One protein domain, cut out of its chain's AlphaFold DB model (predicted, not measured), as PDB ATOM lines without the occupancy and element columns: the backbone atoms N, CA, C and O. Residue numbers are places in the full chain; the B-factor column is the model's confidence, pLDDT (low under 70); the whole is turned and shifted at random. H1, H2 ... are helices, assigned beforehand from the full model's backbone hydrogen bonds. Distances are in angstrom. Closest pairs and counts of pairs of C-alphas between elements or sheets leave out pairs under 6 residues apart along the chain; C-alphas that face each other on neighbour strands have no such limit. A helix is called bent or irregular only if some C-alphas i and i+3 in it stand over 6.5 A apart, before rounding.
ATOM      1  N   ALA A   2     -32.014 -47.766   4.666       44.12
ATOM      2  CA  ALA A   2     -31.193 -46.818   5.447       44.12
ATOM      3  C   ALA A   2     -29.971 -46.207   4.719       44.12
ATOM      4  O   ALA A   2     -29.673 -45.028   4.909       44.12
ATOM      5  N   LYS A   3     -29.273 -46.970   3.860       48.91
ATOM      6  CA  LYS A   3     -28.155 -46.436   3.053       48.91
ATOM      7  C   LYS A   3     -28.619 -45.449   1.972       48.91
ATOM      8  O   LYS A   3     -27.935 -44.459   1.742       48.91
ATOM      9  N   GLU A   4     -29.779 -45.676   1.359       55.69
ATOM     10  CA  GLU A   4     -30.340 -44.785   0.331       55.69
ATOM     11  C   GLU A   4     -30.896 -43.502   0.960       55.69
ATOM     12  O   GLU A   4     -30.566 -42.411   0.508       55.69
ATOM     13  N   PHE A   5     -31.596 -43.599   2.097       54.53
ATOM     14  CA  PHE A   5     -31.990 -42.426   2.891       54.53
ATOM     15  C   PHE A   5     -30.782 -41.585   3.349       54.53
ATOM     16  O   PHE A   5     -30.863 -40.358   3.417       54.53
ATOM     17  N   SER A   6     -29.636 -42.218   3.635       62.88
ATOM     18  CA  SER A   6     -28.386 -41.503   3.928       62.88
ATOM     19  C   SER A   6     -27.830 -40.766   2.702       62.88
ATOM     20  O   SER A   6     -27.297 -39.668   2.852       62.88
ATOM     21  N   LEU A   7     -27.976 -41.323   1.494       63.28
ATOM     22  CA  LEU A   7     -27.570 -40.671   0.245       63.28
ATOM     23  C   LEU A   7     -28.478 -39.485  -0.103       63.28
ATOM     24  O   LEU A   7     -27.957 -38.412  -0.400       63.28
ATOM     25  N   VAL A   8     -29.803 -39.628   0.023       68.62
ATOM     26  CA  VAL A   8     -30.762 -38.528  -0.205       68.62
ATOM     27  C   VAL A   8     -30.526 -37.382   0.784       68.62
ATOM     28  O   VAL A   8     -30.400 -36.233   0.367       68.62
ATOM     29  N   ASN A   9     -30.357 -37.675   2.079       60.28
ATOM     30  CA  ASN A   9     -30.040 -36.643   3.073       60.28
ATOM     31  C   ASN A   9     -28.671 -35.984   2.836       60.28
ATOM     32  O   ASN A   9     -28.539 -34.781   3.043       60.28
ATOM     33  N   LYS A  10     -27.657 -36.723   2.359       67.75
ATOM     34  CA  LYS A  10     -26.364 -36.135   1.965       67.75
ATOM     35  C   LYS A  10     -26.480 -35.246   0.727       67.75
ATOM     36  O   LYS A  10     -25.856 -34.191   0.704       67.75
ATOM     37  N   ALA A  11     -27.280 -35.629  -0.268       62.53
ATOM     38  CA  ALA A  11     -27.526 -34.816  -1.457       62.53
ATOM     39  C   ALA A  11     -28.297 -33.528  -1.115       62.53
ATOM     40  O   ALA A  11     -27.901 -32.445  -1.543       62.53
ATOM     41  N   ALA A  46     -30.334 -23.872  -9.756       71.62
ATOM     42  CA  ALA A  46     -31.721 -23.984  -9.301       71.62
ATOM     43  C   ALA A  46     -32.560 -24.964 -10.147       71.62
ATOM     44  O   ALA A  46     -33.366 -25.714  -9.594       71.62
ATOM     45  N   GLU A  47     -32.355 -25.018 -11.469       79.94
ATOM     46  CA  GLU A  47     -32.980 -26.030 -12.334       79.94
ATOM     47  C   GLU A  47     -32.521 -27.445 -11.972       79.94
ATOM     48  O   GLU A  47     -33.358 -28.311 -11.724       79.94
ATOM     49  N   LYS A  48     -31.207 -27.672 -11.844       80.69
ATOM     50  CA  LYS A  48     -30.659 -28.985 -11.461       80.69
ATOM     51  C   LYS A  48     -31.119 -29.437 -10.073       80.69
ATOM     52  O   LYS A  48     -31.407 -30.619  -9.884       80.69
ATOM     53  N   ALA A  49     -31.227 -28.517  -9.113       72.25
ATOM     54  CA  ALA A  49     -31.774 -28.812  -7.790       72.25
ATOM     55  C   ALA A  49     -33.259 -29.215  -7.857       72.25
ATOM     56  O   ALA A  49     -33.671 -30.165  -7.189       72.25
ATOM     57  N   ALA A  50     -34.052 -28.543  -8.698       70.50
ATOM     58  CA  ALA A  50     -35.454 -28.887  -8.911       70.50
ATOM     59  C   ALA A  50     -35.624 -30.243  -9.618       70.50
ATOM     60  O   ALA A  50     -36.428 -31.051  -9.162       70.50
ATOM     61  N   GLU A  51     -34.834 -30.546 -10.655       78.25
ATOM     62  CA  GLU A  51     -34.839 -31.871 -11.293       78.25
ATOM     63  C   GLU A  51     -34.478 -32.996 -10.315       78.25
ATOM     64  O   GLU A  51     -35.099 -34.061 -10.344       78.25
ATOM     65  N   ALA A  52     -33.479 -32.775  -9.454       72.75
ATOM     66  CA  ALA A  52     -33.071 -33.741  -8.438       72.75
ATOM     67  C   ALA A  52     -34.194 -33.992  -7.415       72.75
ATOM     68  O   ALA A  52     -34.487 -35.145  -7.097       72.75
ATOM     69  N   LEU A  53     -34.879 -32.933  -6.966       72.31
ATOM     70  CA  LEU A  53     -36.076 -33.033  -6.123       72.31
ATOM     71  C   LEU A  53     -37.212 -33.792  -6.821       72.31
ATOM     72  O   LEU A  53     -37.815 -34.676  -6.216       72.31
ATOM     73  N   THR A  54     -37.496 -33.499  -8.094       69.75
ATOM     74  CA  THR A  54     -38.539 -34.198  -8.860       69.75
ATOM     75  C   THR A  54     -38.227 -35.689  -9.020       69.75
ATOM     76  O   THR A  54     -39.140 -36.507  -8.891       69.75
ATOM     77  N   ARG A  55     -36.954 -36.057  -9.238       77.19
ATOM     78  CA  ARG A  55     -36.496 -37.458  -9.266       77.19
ATOM     79  C   ARG A  55     -36.678 -38.150  -7.915       77.19
ATOM     80  O   ARG A  55     -37.325 -39.191  -7.866       77.19
ATOM     81  N   ALA A  56     -36.224 -37.530  -6.826       67.19
ATOM     82  CA  ALA A  56     -36.381 -38.074  -5.476       67.19
ATOM     83  C   ALA A  56     -37.860 -38.280  -5.088       67.19
ATOM     84  O   ALA A  56     -38.203 -39.274  -4.454       67.19
ATOM     85  N   VAL A  57     -38.763 -37.383  -5.506       70.81
ATOM     86  CA  VAL A  57     -40.213 -37.555  -5.294       70.81
ATOM     87  C   VAL A  57     -40.761 -38.758  -6.071       70.81
ATOM     88  O   VAL A  57     -41.552 -39.511  -5.505       70.81
ATOM     89  N   HIS A  58     -40.324 -38.987  -7.316       70.75
ATOM     90  CA  HIS A  58     -40.725 -40.176  -8.082       70.75
ATOM     91  C   HIS A  58     -40.240 -41.466  -7.405       70.75
ATOM     92  O   HIS A  58     -41.050 -42.361  -7.156       70.75
ATOM     93  N   GLU A  59     -38.966 -41.519  -7.008       73.19
ATOM     94  CA  GLU A  59     -38.376 -42.652  -6.280       73.19
ATOM     95  C   GLU A  59     -39.138 -42.951  -4.972       73.19
ATOM     96  O   GLU A  59     -39.492 -44.100  -4.706       73.19
ATOM     97  N   CYS A  60     -39.503 -41.924  -4.195       62.91
ATOM     98  CA  CYS A  60     -40.340 -42.080  -2.999       62.91
ATOM     99  C   CYS A  60     -41.762 -42.590  -3.304       62.91
ATOM    100  O   CYS A  60     -42.306 -43.380  -2.531       62.91
ATOM    101  N   THR A  61     -42.382 -42.177  -4.416       73.25
ATOM    102  CA  THR A  61     -43.715 -42.685  -4.796       73.25
ATOM    103  C   THR A  61     -43.696 -44.128  -5.296       73.25
ATOM    104  O   THR A  61     -44.650 -44.866  -5.040       73.25
ATOM    105  N   ASP A  62     -42.615 -44.572  -5.938       64.81
ATOM    106  CA  ASP A  62     -42.451 -45.978  -6.314       64.81
ATOM    107  C   ASP A  62     -42.104 -46.860  -5.102       64.81
ATOM    108  O   ASP A  62     -42.611 -47.978  -5.002       64.81
ATOM    109  N   LEU A  63     -41.376 -46.339  -4.105       61.94
ATOM    110  CA  LEU A  63     -41.223 -47.010  -2.805       61.94
ATOM    111  C   LEU A  63     -42.570 -47.197  -2.084       61.94
ATOM    112  O   LEU A  63     -42.827 -48.278  -1.558       61.94
ATOM    113  N   ALA A  64     -43.468 -46.207  -2.115       61.72
ATOM    114  CA  ALA A  64     -44.812 -46.343  -1.540       61.72
ATOM    115  C   ALA A  64     -45.678 -47.395  -2.270       61.72
ATOM    116  O   ALA A  64     -46.491 -48.077  -1.644       61.72
ATOM    117  N   ARG A  65     -45.489 -47.572  -3.587       61.03
ATOM    118  CA  ARG A  65     -46.109 -48.670  -4.354       61.03
ATOM    119  C   ARG A  65     -45.523 -50.032  -3.985       61.03
ATOM    120  O   ARG A  65     -46.272 -51.004  -3.912       61.03
ATOM    121  N   LEU A  66     -44.215 -50.100  -3.735       50.44
ATOM    122  CA  LEU A  66     -43.539 -51.315  -3.283       50.44
ATOM    123  C   LEU A  66     -44.058 -51.760  -1.904       50.44
ATOM    124  O   LEU A  66     -44.382 -52.930  -1.724       50.44
ATOM    125  N   ASP A  67     -44.223 -50.825  -0.965       63.75
ATOM    126  CA  ASP A  67     -44.749 -51.091   0.386       63.75
ATOM    127  C   ASP A  67     -46.210 -51.594   0.350       63.75
ATOM    128  O   ASP A  67     -46.582 -52.529   1.067       63.75
ATOM    129  N   ALA A  68     -47.032 -51.044  -0.553       62.47
ATOM    130  CA  ALA A  68     -48.392 -51.530  -0.796       62.47
ATOM    131  C   ALA A  68     -48.413 -52.956  -1.384       62.47
ATOM    132  O   ALA A  68     -49.269 -53.761  -1.017       62.47
ATOM    133  N   ALA A  69     -47.460 -53.294  -2.261       53.72
ATOM    134  CA  ALA A  69     -47.313 -54.646  -2.799       53.72
ATOM    135  C   ALA A  69     -46.825 -55.651  -1.735       53.72
ATOM    136  O   ALA A  69     -47.319 -56.777  -1.690       53.72
ATOM    137  N   ILE A  70     -45.915 -55.238  -0.847       62.94
ATOM    138  CA  ILE A  70     -45.443 -56.051   0.287       62.94
ATOM    139  C   ILE A  70     -46.581 -56.303   1.287       62.94
ATOM    140  O   ILE A  70     -46.776 -57.441   1.708       62.94
ATOM    141  N   SER A  71     -47.383 -55.283   1.610       73.81
ATOM    142  CA  SER A  71     -48.556 -55.440   2.486       73.81
ATOM    143  C   SER A  71     -49.566 -56.440   1.903       73.81
ATOM    144  O   SER A  71     -50.015 -57.345   2.602       73.81
ATOM    145  N   ALA A  72     -49.851 -56.351   0.598       64.19
ATOM    146  CA  ALA A  72     -50.736 -57.296  -0.087       64.19
ATOM    147  C   ALA A  72     -50.190 -58.740  -0.116       64.19
ATOM    148  O   ALA A  72     -50.972 -59.689  -0.114       64.19
ATOM    149  N   ALA A  73     -48.864 -58.924  -0.131       54.84
ATOM    150  CA  ALA A  73     -48.241 -60.244  -0.022       54.84
ATOM    151  C   ALA A  73     -48.344 -60.817   1.406       54.84
ATOM    152  O   ALA A  73     -48.647 -61.996   1.575       54.84
ATOM    153  N   GLN A  74     -48.166 -59.982   2.435       61.41
ATOM    154  CA  GLN A  74     -48.273 -60.403   3.838       61.41
ATOM    155  C   GLN A  74     -49.707 -60.790   4.235       61.41
ATOM    156  O   GLN A  74     -49.897 -61.755   4.973       61.41
ATOM    157  N   GLU A  75     -50.727 -60.103   3.711       71.19
ATOM    158  CA  GLU A  75     -52.129 -60.503   3.910       71.19
ATOM    159  C   GLU A  75     -52.425 -61.906   3.341       71.19
ATOM    160  O   GLU A  75     -53.196 -62.661   3.939       71.19
ATOM    161  N   ALA A  76     -51.769 -62.297   2.240       60.28
ATOM    162  CA  ALA A  76     -51.909 -63.631   1.656       60.28
ATOM    163  C   ALA A  76     -51.260 -64.733   2.522       60.28
ATOM    164  O   ALA A  76     -51.877 -65.779   2.738       60.28
ATOM    165  N   GLU A  77     -50.068 -64.493   3.083       63.47
ATOM    166  CA  GLU A  77     -49.410 -65.443   4.002       63.47
ATOM    167  C   GLU A  77     -50.214 -65.654   5.302       63.47
ATOM    168  O   GLU A  77     -50.256 -66.760   5.850       63.47
ATOM    169  N   VAL A  78     -50.911 -64.619   5.789       66.25
ATOM    170  CA  VAL A  78     -51.781 -64.725   6.974       66.25
ATOM    171  C   VAL A  78     -53.023 -65.590   6.701       66.25
ATOM    172  O   VAL A  78     -53.421 -66.357   7.586       66.25
ATOM    173  N   GLU A  79     -53.610 -65.552   5.495       61.38
ATOM    174  CA  GLU A  79     -54.670 -66.504   5.111       61.38
ATOM    175  C   GLU A  79     -54.151 -67.956   5.090       61.38
ATOM    176  O   GLU A  79     -54.836 -68.856   5.586       61.38
ATOM    177  N   GLU A  80     -52.940 -68.198   4.578       52.19
ATOM    178  CA  GLU A  80     -52.342 -69.541   4.522       52.19
ATOM    179  C   GLU A  80     -52.054 -70.107   5.926       52.19
ATOM    180  O   GLU A  80     -52.445 -71.235   6.249       52.19
ATOM    181  N   ALA A 171     -50.485 -73.924  25.287       85.06
ATOM    182  CA  ALA A 171     -51.233 -73.562  24.081       85.06
ATOM    183  C   ALA A 171     -51.744 -72.113  24.169       85.06
ATOM    184  O   ALA A 171     -51.549 -71.338  23.233       85.06
ATOM    185  N   LEU A 172     -52.307 -71.727  25.320       90.25
ATOM    186  CA  LEU A 172     -52.752 -70.357  25.594       90.25
ATOM    187  C   LEU A 172     -51.591 -69.354  25.558       90.25
ATOM    188  O   LEU A 172     -51.709 -68.334  24.888       90.25
ATOM    189  N   GLU A 173     -50.452 -69.668  26.179       89.25
ATOM    190  CA  GLU A 173     -49.242 -68.827  26.149       89.25
ATOM    191  C   GLU A 173     -48.757 -68.563  24.717       89.25
ATOM    192  O   GLU A 173     -48.469 -67.421  24.362       89.25
ATOM    193  N   ARG A 174     -48.728 -69.592  23.856       88.75
ATOM    194  CA  ARG A 174     -48.345 -69.436  22.441       88.75
ATOM    195  C   ARG A 174     -49.376 -68.646  21.634       88.75
ATOM    196  O   ARG A 174     -48.989 -67.862  20.772       88.75
ATOM    197  N   SER A 175     -50.669 -68.799  21.929       91.25
ATOM    198  CA  SER A 175     -51.725 -68.006  21.287       91.25
ATOM    199  C   SER A 175     -51.647 -66.524  21.682       91.25
ATOM    200  O   SER A 175     -51.679 -65.652  20.814       91.25
ATOM    201  N   LEU A 176     -51.453 -66.232  22.973       92.75
ATOM    202  CA  LEU A 176     -51.273 -64.873  23.492       92.75
ATOM    203  C   LEU A 176     -49.981 -64.231  22.973       92.75
ATOM    204  O   LEU A 176     -50.009 -63.083  22.539       92.75
ATOM    205  N   SER A 177     -48.870 -64.972  22.947       91.38
ATOM    206  CA  SER A 177     -47.601 -64.504  22.378       91.38
ATOM    207  C   SER A 177     -47.738 -64.152  20.891       91.38
ATOM    208  O   SER A 177     -47.314 -63.071  20.487       91.38
ATOM    209  N   GLY A 178     -48.422 -64.987  20.097       92.06
ATOM    210  CA  GLY A 178     -48.729 -64.681  18.695       92.06
ATOM    211  C   GLY A 178     -49.632 -63.453  18.523       92.06
ATOM    212  O   GLY A 178     -49.370 -62.613  17.665       92.06
ATOM    213  N   ALA A 179     -50.657 -63.295  19.367       90.12
ATOM    214  CA  ALA A 179     -51.538 -62.124  19.338       90.12
ATOM    215  C   ALA A 179     -50.807 -60.821  19.718       90.12
ATOM    216  O   ALA A 179     -51.057 -59.773  19.119       90.12
ATOM    217  N   LEU A 180     -49.884 -60.876  20.683       91.81
ATOM    218  CA  LEU A 180     -49.037 -59.740  21.061       91.81
ATOM    219  C   LEU A 180     -48.022 -59.398  19.962       91.81
ATOM    220  O   LEU A 180     -47.856 -58.220  19.655       91.81
ATOM    221  N   ALA A 181     -47.411 -60.398  19.321       89.00
ATOM    222  CA  ALA A 181     -46.523 -60.189  18.175       89.00
ATOM    223  C   ALA A 181     -47.257 -59.533  16.990       89.00
ATOM    224  O   ALA A 181     -46.754 -58.568  16.420       89.00
ATOM    225  N   GLY A 182     -48.480 -59.981  16.677       91.38
ATOM    226  CA  GLY A 182     -49.320 -59.357  15.648       91.38
ATOM    227  C   GLY A 182     -49.671 -57.897  15.960       91.38
ATOM    228  O   GLY A 182     -49.580 -57.040  15.085       91.38
ATOM    229  N   ARG A 183     -49.993 -57.577  17.224       90.19
ATOM    230  CA  ARG A 183     -50.220 -56.185  17.661       90.19
ATOM    231  C   ARG A 183     -48.957 -55.325  17.581       90.19
ATOM    232  O   ARG A 183     -49.055 -54.164  17.199       90.19
ATOM    233  N   ALA A 184     -47.790 -55.876  17.914       89.88
ATOM    234  CA  ALA A 184     -46.517 -55.168  17.796       89.88
ATOM    235  C   ALA A 184     -46.175 -54.854  16.328       89.88
ATOM    236  O   ALA A 184     -45.824 -53.718  16.019       89.88
ATOM    237  N   ALA A 185     -46.363 -55.818  15.419       87.25
ATOM    238  CA  ALA A 185     -46.168 -55.616  13.983       87.25
ATOM    239  C   ALA A 185     -47.136 -54.567  13.402       87.25
ATOM    240  O   ALA A 185     -46.712 -53.691  12.648       87.25
ATOM    241  N   ALA A 186     -48.413 -54.595  13.803       85.06
ATOM    242  CA  ALA A 186     -49.394 -53.582  13.407       85.06
ATOM    243  C   ALA A 186     -49.004 -52.173  13.898       85.06
ATOM    244  O   ALA A 186     -49.027 -51.225  13.117       85.06
ATOM    245  N   ALA A 187     -48.567 -52.039  15.154       88.75
ATOM    246  CA  ALA A 187     -48.100 -50.765  15.703       88.75
ATOM    247  C   ALA A 187     -46.824 -50.245  15.004       88.75
ATOM    248  O   ALA A 187     -46.678 -49.041  14.794       88.75
ATOM    249  N   GLU A 188     -45.909 -51.134  14.596       92.31
ATOM    250  CA  GLU A 188     -44.731 -50.758  13.804       92.31
ATOM    251  C   GLU A 188     -45.124 -50.264  12.398       92.31
ATOM    252  O   GLU A 188     -44.566 -49.277  11.908       92.31
ATOM    253  N   LEU A 189     -46.113 -50.901  11.759       87.75
ATOM    254  CA  LEU A 189     -46.661 -50.468  10.470       87.75
ATOM    255  C   LEU A 189     -47.338 -49.091  10.577       87.75
ATOM    256  O   LEU A 189     -47.073 -48.206   9.762       87.75
ATOM    257  N   GLU A 190     -48.157 -48.870  11.610       90.62
ATOM    258  CA  GLU A 190     -48.775 -47.565  11.884       90.62
ATOM    259  C   GLU A 190     -47.725 -46.473  12.133       90.62
ATOM    260  O   GLU A 190     -47.857 -45.363  11.610       90.62
ATOM    261  N   ALA A 191     -46.645 -46.782  12.858       90.31
ATOM    262  CA  ALA A 191     -45.538 -45.854  13.079       90.31
ATOM    263  C   ALA A 191     -44.808 -45.487  11.771       90.31
ATOM    264  O   ALA A 191     -44.501 -44.311  11.549       90.31
ATOM    265  N   LYS A 192     -44.582 -46.457  10.873       90.69
ATOM    266  CA  LYS A 192     -44.005 -46.220   9.534       90.69
ATOM    267  C   LYS A 192     -44.925 -45.364   8.662       90.69
ATOM    268  O   LYS A 192     -44.472 -44.369   8.098       90.69
ATOM    269  N   LEU A 193     -46.224 -45.669   8.625       89.44
ATOM    270  CA  LEU A 193     -47.231 -44.863   7.921       89.44
ATOM    271  C   LEU A 193     -47.319 -43.431   8.474       89.44
ATOM    272  O   LEU A 193     -47.449 -42.476   7.707       89.44
ATOM    273  N   ALA A 194     -47.214 -43.252   9.793       87.69
ATOM    274  CA  ALA A 194     -47.190 -41.935  10.422       87.69
ATOM    275  C   ALA A 194     -45.924 -41.134  10.060       87.69
ATOM    276  O   ALA A 194     -46.018 -39.925   9.829       87.69
ATOM    277  N   LEU A 195     -44.759 -41.788   9.968       91.50
ATOM    278  CA  LEU A 195     -43.520 -41.160   9.503       91.50
ATOM    279  C   LEU A 195     -43.625 -40.754   8.025       91.50
ATOM    280  O   LEU A 195     -43.414 -39.584   7.710       91.50
ATOM    281  N   ALA A 196     -44.055 -41.666   7.150       86.06
ATOM    282  CA  ALA A 196     -44.231 -41.406   5.720       86.06
ATOM    283  C   ALA A 196     -45.204 -40.241   5.452       86.06
ATOM    284  O   ALA A 196     -44.930 -39.374   4.622       86.06
ATOM    285  N   ARG A 197     -46.308 -40.144   6.211       89.50
ATOM    286  CA  ARG A 197     -47.230 -38.991   6.151       89.50
ATOM    287  C   ARG A 197     -46.552 -37.676   6.549       89.50
ATOM    288  O   ARG A 197     -46.764 -36.663   5.886       89.50
ATOM    289  N   ARG A 198     -45.726 -37.669   7.604       91.56
ATOM    290  CA  ARG A 198     -44.980 -36.470   8.040       91.56
ATOM    291  C   ARG A 198     -43.937 -36.033   7.011       91.56
ATOM    292  O   ARG A 198     -43.775 -34.834   6.793       91.56
ATOM    293  N   GLU A 199     -43.247 -36.978   6.381       92.25
ATOM    294  CA  GLU A 199     -42.271 -36.689   5.325       92.25
ATOM    295  C   GLU A 199     -42.956 -36.194   4.046       92.25
ATOM    296  O   GLU A 199     -42.548 -35.165   3.512       92.25
ATOM    297  N   GLY A 200     -44.072 -36.803   3.632       89.38
ATOM    298  CA  GLY A 200     -44.882 -36.322   2.507       89.38
ATOM    299  C   GLY A 200     -45.356 -34.873   2.677       89.38
ATOM    300  O   GLY A 200     -45.214 -34.066   1.761       89.38
ATOM    301  N   VAL A 201     -45.828 -34.498   3.875       88.50
ATOM    302  CA  VAL A 201     -46.202 -33.103   4.192       88.50
ATOM    303  C   VAL A 201     -44.994 -32.156   4.124       88.50
ATOM    304  O   VAL A 201     -45.125 -31.040   3.621       88.50
ATOM    305  N   ARG A 202     -43.801 -32.586   4.562       92.00
ATOM    306  CA  ARG A 202     -42.565 -31.790   4.412       92.00
ATOM    307  C   ARG A 202     -42.175 -31.602   2.945       92.00
ATOM    308  O   ARG A 202     -41.825 -30.490   2.562       92.00
ATOM    309  N   CYS A 203     -42.264 -32.648   2.123       87.81
ATOM    310  CA  CYS A 203     -41.991 -32.558   0.688       87.81
ATOM    311  C   CYS A 203     -42.958 -31.598  -0.017       87.81
ATOM    312  O   CYS A 203     -42.510 -30.765  -0.801       87.81
ATOM    313  N   LEU A 204     -44.257 -31.643   0.304       85.81
ATOM    314  CA  LEU A 204     -45.242 -30.691  -0.227       85.81
ATOM    315  C   LEU A 204     -44.924 -29.244   0.180       85.81
ATOM    316  O   LEU A 204     -44.918 -28.365  -0.677       85.81
ATOM    317  N   ALA A 205     -44.565 -28.997   1.444       86.44
ATOM    318  CA  ALA A 205     -44.177 -27.661   1.906       86.44
ATOM    319  C   ALA A 205     -42.915 -27.115   1.202       86.44
ATOM    320  O   ALA A 205     -42.834 -25.917   0.927       86.44
ATOM    321  N   LEU A 206     -41.945 -27.980   0.875       90.56
ATOM    322  CA  LEU A 206     -40.755 -27.613   0.094       90.56
ATOM    323  C   LEU A 206     -41.073 -27.353  -1.388       90.56
ATOM    324  O   LEU A 206     -40.481 -26.464  -1.996       90.56
ATOM    325  N   LEU A 207     -42.017 -28.093  -1.976       86.06
ATOM    326  CA  LEU A 207     -42.484 -27.839  -3.342       86.06
ATOM    327  C   LEU A 207     -43.269 -26.522  -3.428       86.06
ATOM    328  O   LEU A 207     -43.049 -25.744  -4.355       86.06
ATOM    329  N   GLU A 208     -44.116 -26.220  -2.441       88.31
ATOM    330  CA  GLU A 208     -44.792 -24.923  -2.343       88.31
ATOM    331  C   GLU A 208     -43.812 -23.758  -2.171       88.31
ATOM    332  O   GLU A 208     -43.982 -22.724  -2.818       88.31
ATOM    333  N   SER A 209     -42.790 -23.888  -1.317       89.50
ATOM    334  CA  SER A 209     -41.813 -22.809  -1.123       89.50
ATOM    335  C   SER A 209     -40.964 -22.583  -2.378       89.50
ATOM    336  O   SER A 209     -40.765 -21.434  -2.772       89.50
ATOM    337  N   ALA A 210     -40.560 -23.651  -3.074       85.56
ATOM    338  CA  ALA A 210     -39.874 -23.564  -4.363       85.56
ATOM    339  C   ALA A 210     -40.755 -22.935  -5.461       85.56
ATOM    340  O   ALA A 210     -40.271 -22.114  -6.241       85.56
ATOM    341  N   ALA A 211     -42.052 -23.263  -5.506       82.62
ATOM    342  CA  ALA A 211     -42.998 -22.650  -6.440       82.62
ATOM    343  C   ALA A 211     -43.182 -21.146  -6.167       82.62
ATOM    344  O   ALA A 211     -43.141 -20.343  -7.100       82.62
ATOM    345  N   ARG A 212     -43.301 -20.745  -4.892       83.81
ATOM    346  CA  ARG A 212     -43.358 -19.326  -4.492       83.81
ATOM    347  C   ARG A 212     -42.068 -18.582  -4.858       83.81
ATOM    348  O   ARG A 212     -42.157 -17.487  -5.399       83.81
ATOM    349  N   ALA A 213     -40.899 -19.189  -4.639       86.06
ATOM    350  CA  ALA A 213     -39.602 -18.604  -4.990       86.06
ATOM    351  C   ALA A 213     -39.422 -18.402  -6.510       86.06
ATOM    352  O   ALA A 213     -38.861 -17.397  -6.945       86.06
ATOM    353  N   ARG A 214     -39.941 -19.323  -7.336       86.81
ATOM    354  CA  ARG A 214     -39.994 -19.141  -8.798       86.81
ATOM    355  C   ARG A 214     -40.920 -17.989  -9.191       86.81
ATOM    356  O   ARG A 214     -40.505 -17.125  -9.952       86.81
ATOM    357  N   ALA A 215     -42.118 -17.924  -8.612       80.31
ATOM    358  CA  ALA A 215     -43.065 -16.841  -8.877       80.31
ATOM    359  C   ALA A 215     -42.524 -15.454  -8.471       80.31
ATOM    360  O   ALA A 215     -42.816 -14.467  -9.143       80.31
ATOM    361  N   THR A 216     -41.712 -15.356  -7.408       84.94
ATOM    362  CA  THR A 216     -41.038 -14.095  -7.053       84.94
ATOM    363  C   THR A 216     -39.961 -13.700  -8.061       84.94
ATOM    364  O   THR A 216     -39.905 -12.530  -8.422       84.94
ATOM    365  N   LEU A 217     -39.169 -14.648  -8.578       87.56
ATOM    366  CA  LEU A 217     -38.173 -14.362  -9.621       87.56
ATOM    367  C   LEU A 217     -38.838 -13.909 -10.933       87.56
ATOM    368  O   LEU A 217     -38.427 -12.911 -11.516       87.56
ATOM    369  N   GLU A 218     -39.924 -14.565 -11.357       84.12
ATOM    370  CA  GLU A 218     -40.704 -14.135 -12.530       84.12
ATOM    371  C   GLU A 218     -41.301 -12.725 -12.350       84.12
ATOM    372  O   GLU A 218     -41.332 -11.934 -13.297       84.12
ATOM    373  N   LEU A 219     -41.733 -12.372 -11.132       81.31
ATOM    374  CA  LEU A 219     -42.195 -11.022 -10.790       81.31
ATOM    375  C   LEU A 219     -41.070  -9.978 -10.824       81.31
ATOM    376  O   LEU A 219     -41.296  -8.867 -11.307       81.31
ATOM    377  N   GLU A 220     -39.873 -10.311 -10.343       88.81
ATOM    378  CA  GLU A 220     -38.700  -9.429 -10.402       88.81
ATOM    379  C   GLU A 220     -38.229  -9.202 -11.844       88.81
ATOM    380  O   GLU A 220     -37.951  -8.064 -12.229       88.81
ATOM    381  N   GLU A 221     -38.232 -10.244 -12.677       87.69
ATOM    382  CA  GLU A 221     -37.923 -10.150 -14.107       87.69
ATOM    383  C   GLU A 221     -38.962  -9.315 -14.866       87.69
ATOM    384  O   GLU A 221     -38.601  -8.428 -15.645       87.69
ATOM    385  N   ALA A 222     -40.254  -9.518 -14.589       80.56
ATOM    386  CA  ALA A 222     -41.322  -8.689 -15.142       80.56
ATOM    387  C   ALA A 222     -41.205  -7.221 -14.689       80.56
ATOM    388  O   ALA A 222     -41.427  -6.308 -15.488       80.56
ATOM    389  N   ALA A 223     -40.815  -6.970 -13.436       83.50
ATOM    390  CA  ALA A 223     -40.575  -5.624 -12.922       83.50
ATOM    391  C   ALA A 223     -39.342  -4.963 -13.566       83.50
ATOM    392  O   ALA A 223     -39.389  -3.772 -13.883       83.50
ATOM    393  N   ALA A 224     -38.264  -5.713 -13.811       86.88
ATOM    394  CA  ALA A 224     -37.085  -5.230 -14.529       86.88
ATOM    395  C   ALA A 224     -37.417  -4.879 -15.991       86.88
ATOM    396  O   ALA A 224     -37.074  -3.790 -16.456       86.88
ATOM    397  N   ALA A 225     -38.168  -5.740 -16.687       81.75
ATOM    398  CA  ALA A 225     -38.655  -5.474 -18.039       81.75
ATOM    399  C   ALA A 225     -39.585  -4.246 -18.097       81.75
ATOM    400  O   ALA A 225     -39.498  -3.446 -19.030       81.75
ATOM    401  N   LEU A 226     -40.439  -4.049 -17.083       81.69
ATOM    402  CA  LEU A 226     -41.296  -2.865 -16.981       81.69
ATOM    403  C   LEU A 226     -40.478  -1.576 -16.803       81.69
ATOM    404  O   LEU A 226     -40.802  -0.576 -17.438       81.69
ATOM    405  N   ARG A 227     -39.418  -1.591 -15.978       87.19
ATOM    406  CA  ARG A 227     -38.508  -0.441 -15.802       87.19
ATOM    407  C   ARG A 227     -37.848  -0.064 -17.131       87.19
ATOM    408  O   ARG A 227     -38.049   1.052 -17.597       87.19
ATOM    409  N   ALA A 228     -37.226  -1.028 -17.812       85.06
ATOM    410  CA  ALA A 228     -36.614  -0.809 -19.127       85.06
ATOM    411  C   ALA A 228     -37.612  -0.274 -20.182       85.06
ATOM    412  O   ALA A 228     -37.261   0.557 -21.020       85.06
ATOM    413  N   ALA A 229     -38.878  -0.704 -20.133       79.50
ATOM    414  CA  ALA A 229     -39.926  -0.204 -21.026       79.50
ATOM    415  C   ALA A 229     -40.422   1.218 -20.687       79.50
ATOM    416  O   ALA A 229     -40.941   1.901 -21.572       79.50
ATOM    417  N   LEU A 230     -40.287   1.666 -19.432       83.56
ATOM    418  CA  LEU A 230     -40.575   3.046 -19.025       83.56
ATOM    419  C   LEU A 230     -39.463   3.999 -19.479       83.56
ATOM    420  O   LEU A 230     -39.774   5.082 -19.980       83.56
ATOM    421  N   ASP A 231     -38.204   3.567 -19.392       87.88
ATOM    422  CA  ASP A 231     -37.037   4.333 -19.856       87.88
ATOM    423  C   ASP A 231     -37.063   4.558 -21.384       87.88
ATOM    424  O   ASP A 231     -36.648   5.606 -21.875       87.88
ATOM    425  N   ALA A 232     -37.665   3.631 -22.144       85.81
ATOM    426  CA  ALA A 232     -37.917   3.764 -23.585       85.81
ATOM    427  C   ALA A 232     -39.039   4.767 -23.965       85.81
ATOM    428  O   ALA A 232     -39.356   4.948 -25.145       85.81
ATOM    429  N   GLY A 233     -39.665   5.436 -22.990       91.38
ATOM    430  CA  GLY A 233     -40.611   6.531 -23.216       91.38
ATOM    431  C   GLY A 233     -42.052   6.118 -23.562       91.38
ATOM    432  O   GLY A 233     -42.473   4.964 -23.461       91.38
TER     433      GLY A 233
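AT A GLANCE: This is residues 2 to 11, 46 to 80 and 171 to 233 of the 599 residues of the protein "C3H1-type domain-containing protein" of Auxenochlorella protothecoides (UniProt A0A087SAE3). One very long, straight helix, H3, makes the length of a thin rod, and a shorter helix, H2, runs the opposite way alongside part of it, crossing it at a shallow 20 degrees. A third, short helix, H1, lies beside H2 and apart from H3, and the three are only loosely set together, with both ends of H3 sticking out, at residues 171 to 188 and at residues 215 to 231. The printed part has 108 residues with three named helices, in the order H1, H2, H3 along the chain, and no named strand; the class is all helix. The whole is extended, with a radius of gyration of the C-alphas of 24.1 A, and the C-alphas span 93 by 25 by 18 A.

HOW THE PARTS SIT: H1, residues 2 to 11, is close to but not clearly touching H2, residues 46 to 80. Their closest C-alphas are those of Val 8 and Ala 56, 7.7 A apart. They run opposite ways at a shallow tilt of 14 degrees. H2 is in turn close to but not clearly touching H3, residues 171 to 231, where the closest C-alphas are those of Val 57 and Cys 203, 8.0 A apart. H2 and H3 also run opposite ways, at a shallow tilt of 20 degrees, with their centres 13.8 A apart. H1 and H3 are apart. In H1 and H3 every O i to N i+4 pair is within hydrogen-bond range, and in H2 30 of 31 are.

IN THESE COORDINATES: H1 begins at Ala 2, whose C-alpha is at (-31.193, -46.818, 5.447), and measures 14.3 A from first to last C-alpha, ending at Ala 11. H2 runs from Ala 46, with its C-alpha at (-31.721, -23.984, -9.301), to Glu 80, a length of 51.9 A. H3 is the longest helix, with 61 residues, and measures 90.6 A from Ala 171 to Asp 231, whose C-alpha is at (-37.037, 4.333, -19.856). No helix is bent or irregular.

THE WHOLE: The outline is a rod, and the two C-alphas farthest apart are those of Ala 171 and Gly 233, at 93.6 A. Residues 12 to 45 are cut out, with 14.0 A between C-alphas 11 and 46. Residues 81 to 170 are cut out too, with 20.0 A between C-alphas 80 and 171. The links H1 to H2 and H2 to H3 both run across these cuts. Residues 2 to 7, 65 to 70 and 72 to 80 also stand free. The mean pLDDT of the printed part is 78.2; 30 residues are under 70, among them residues 2 to 11, 62 to 70 and 76 to 80. The mean of H3 is 88.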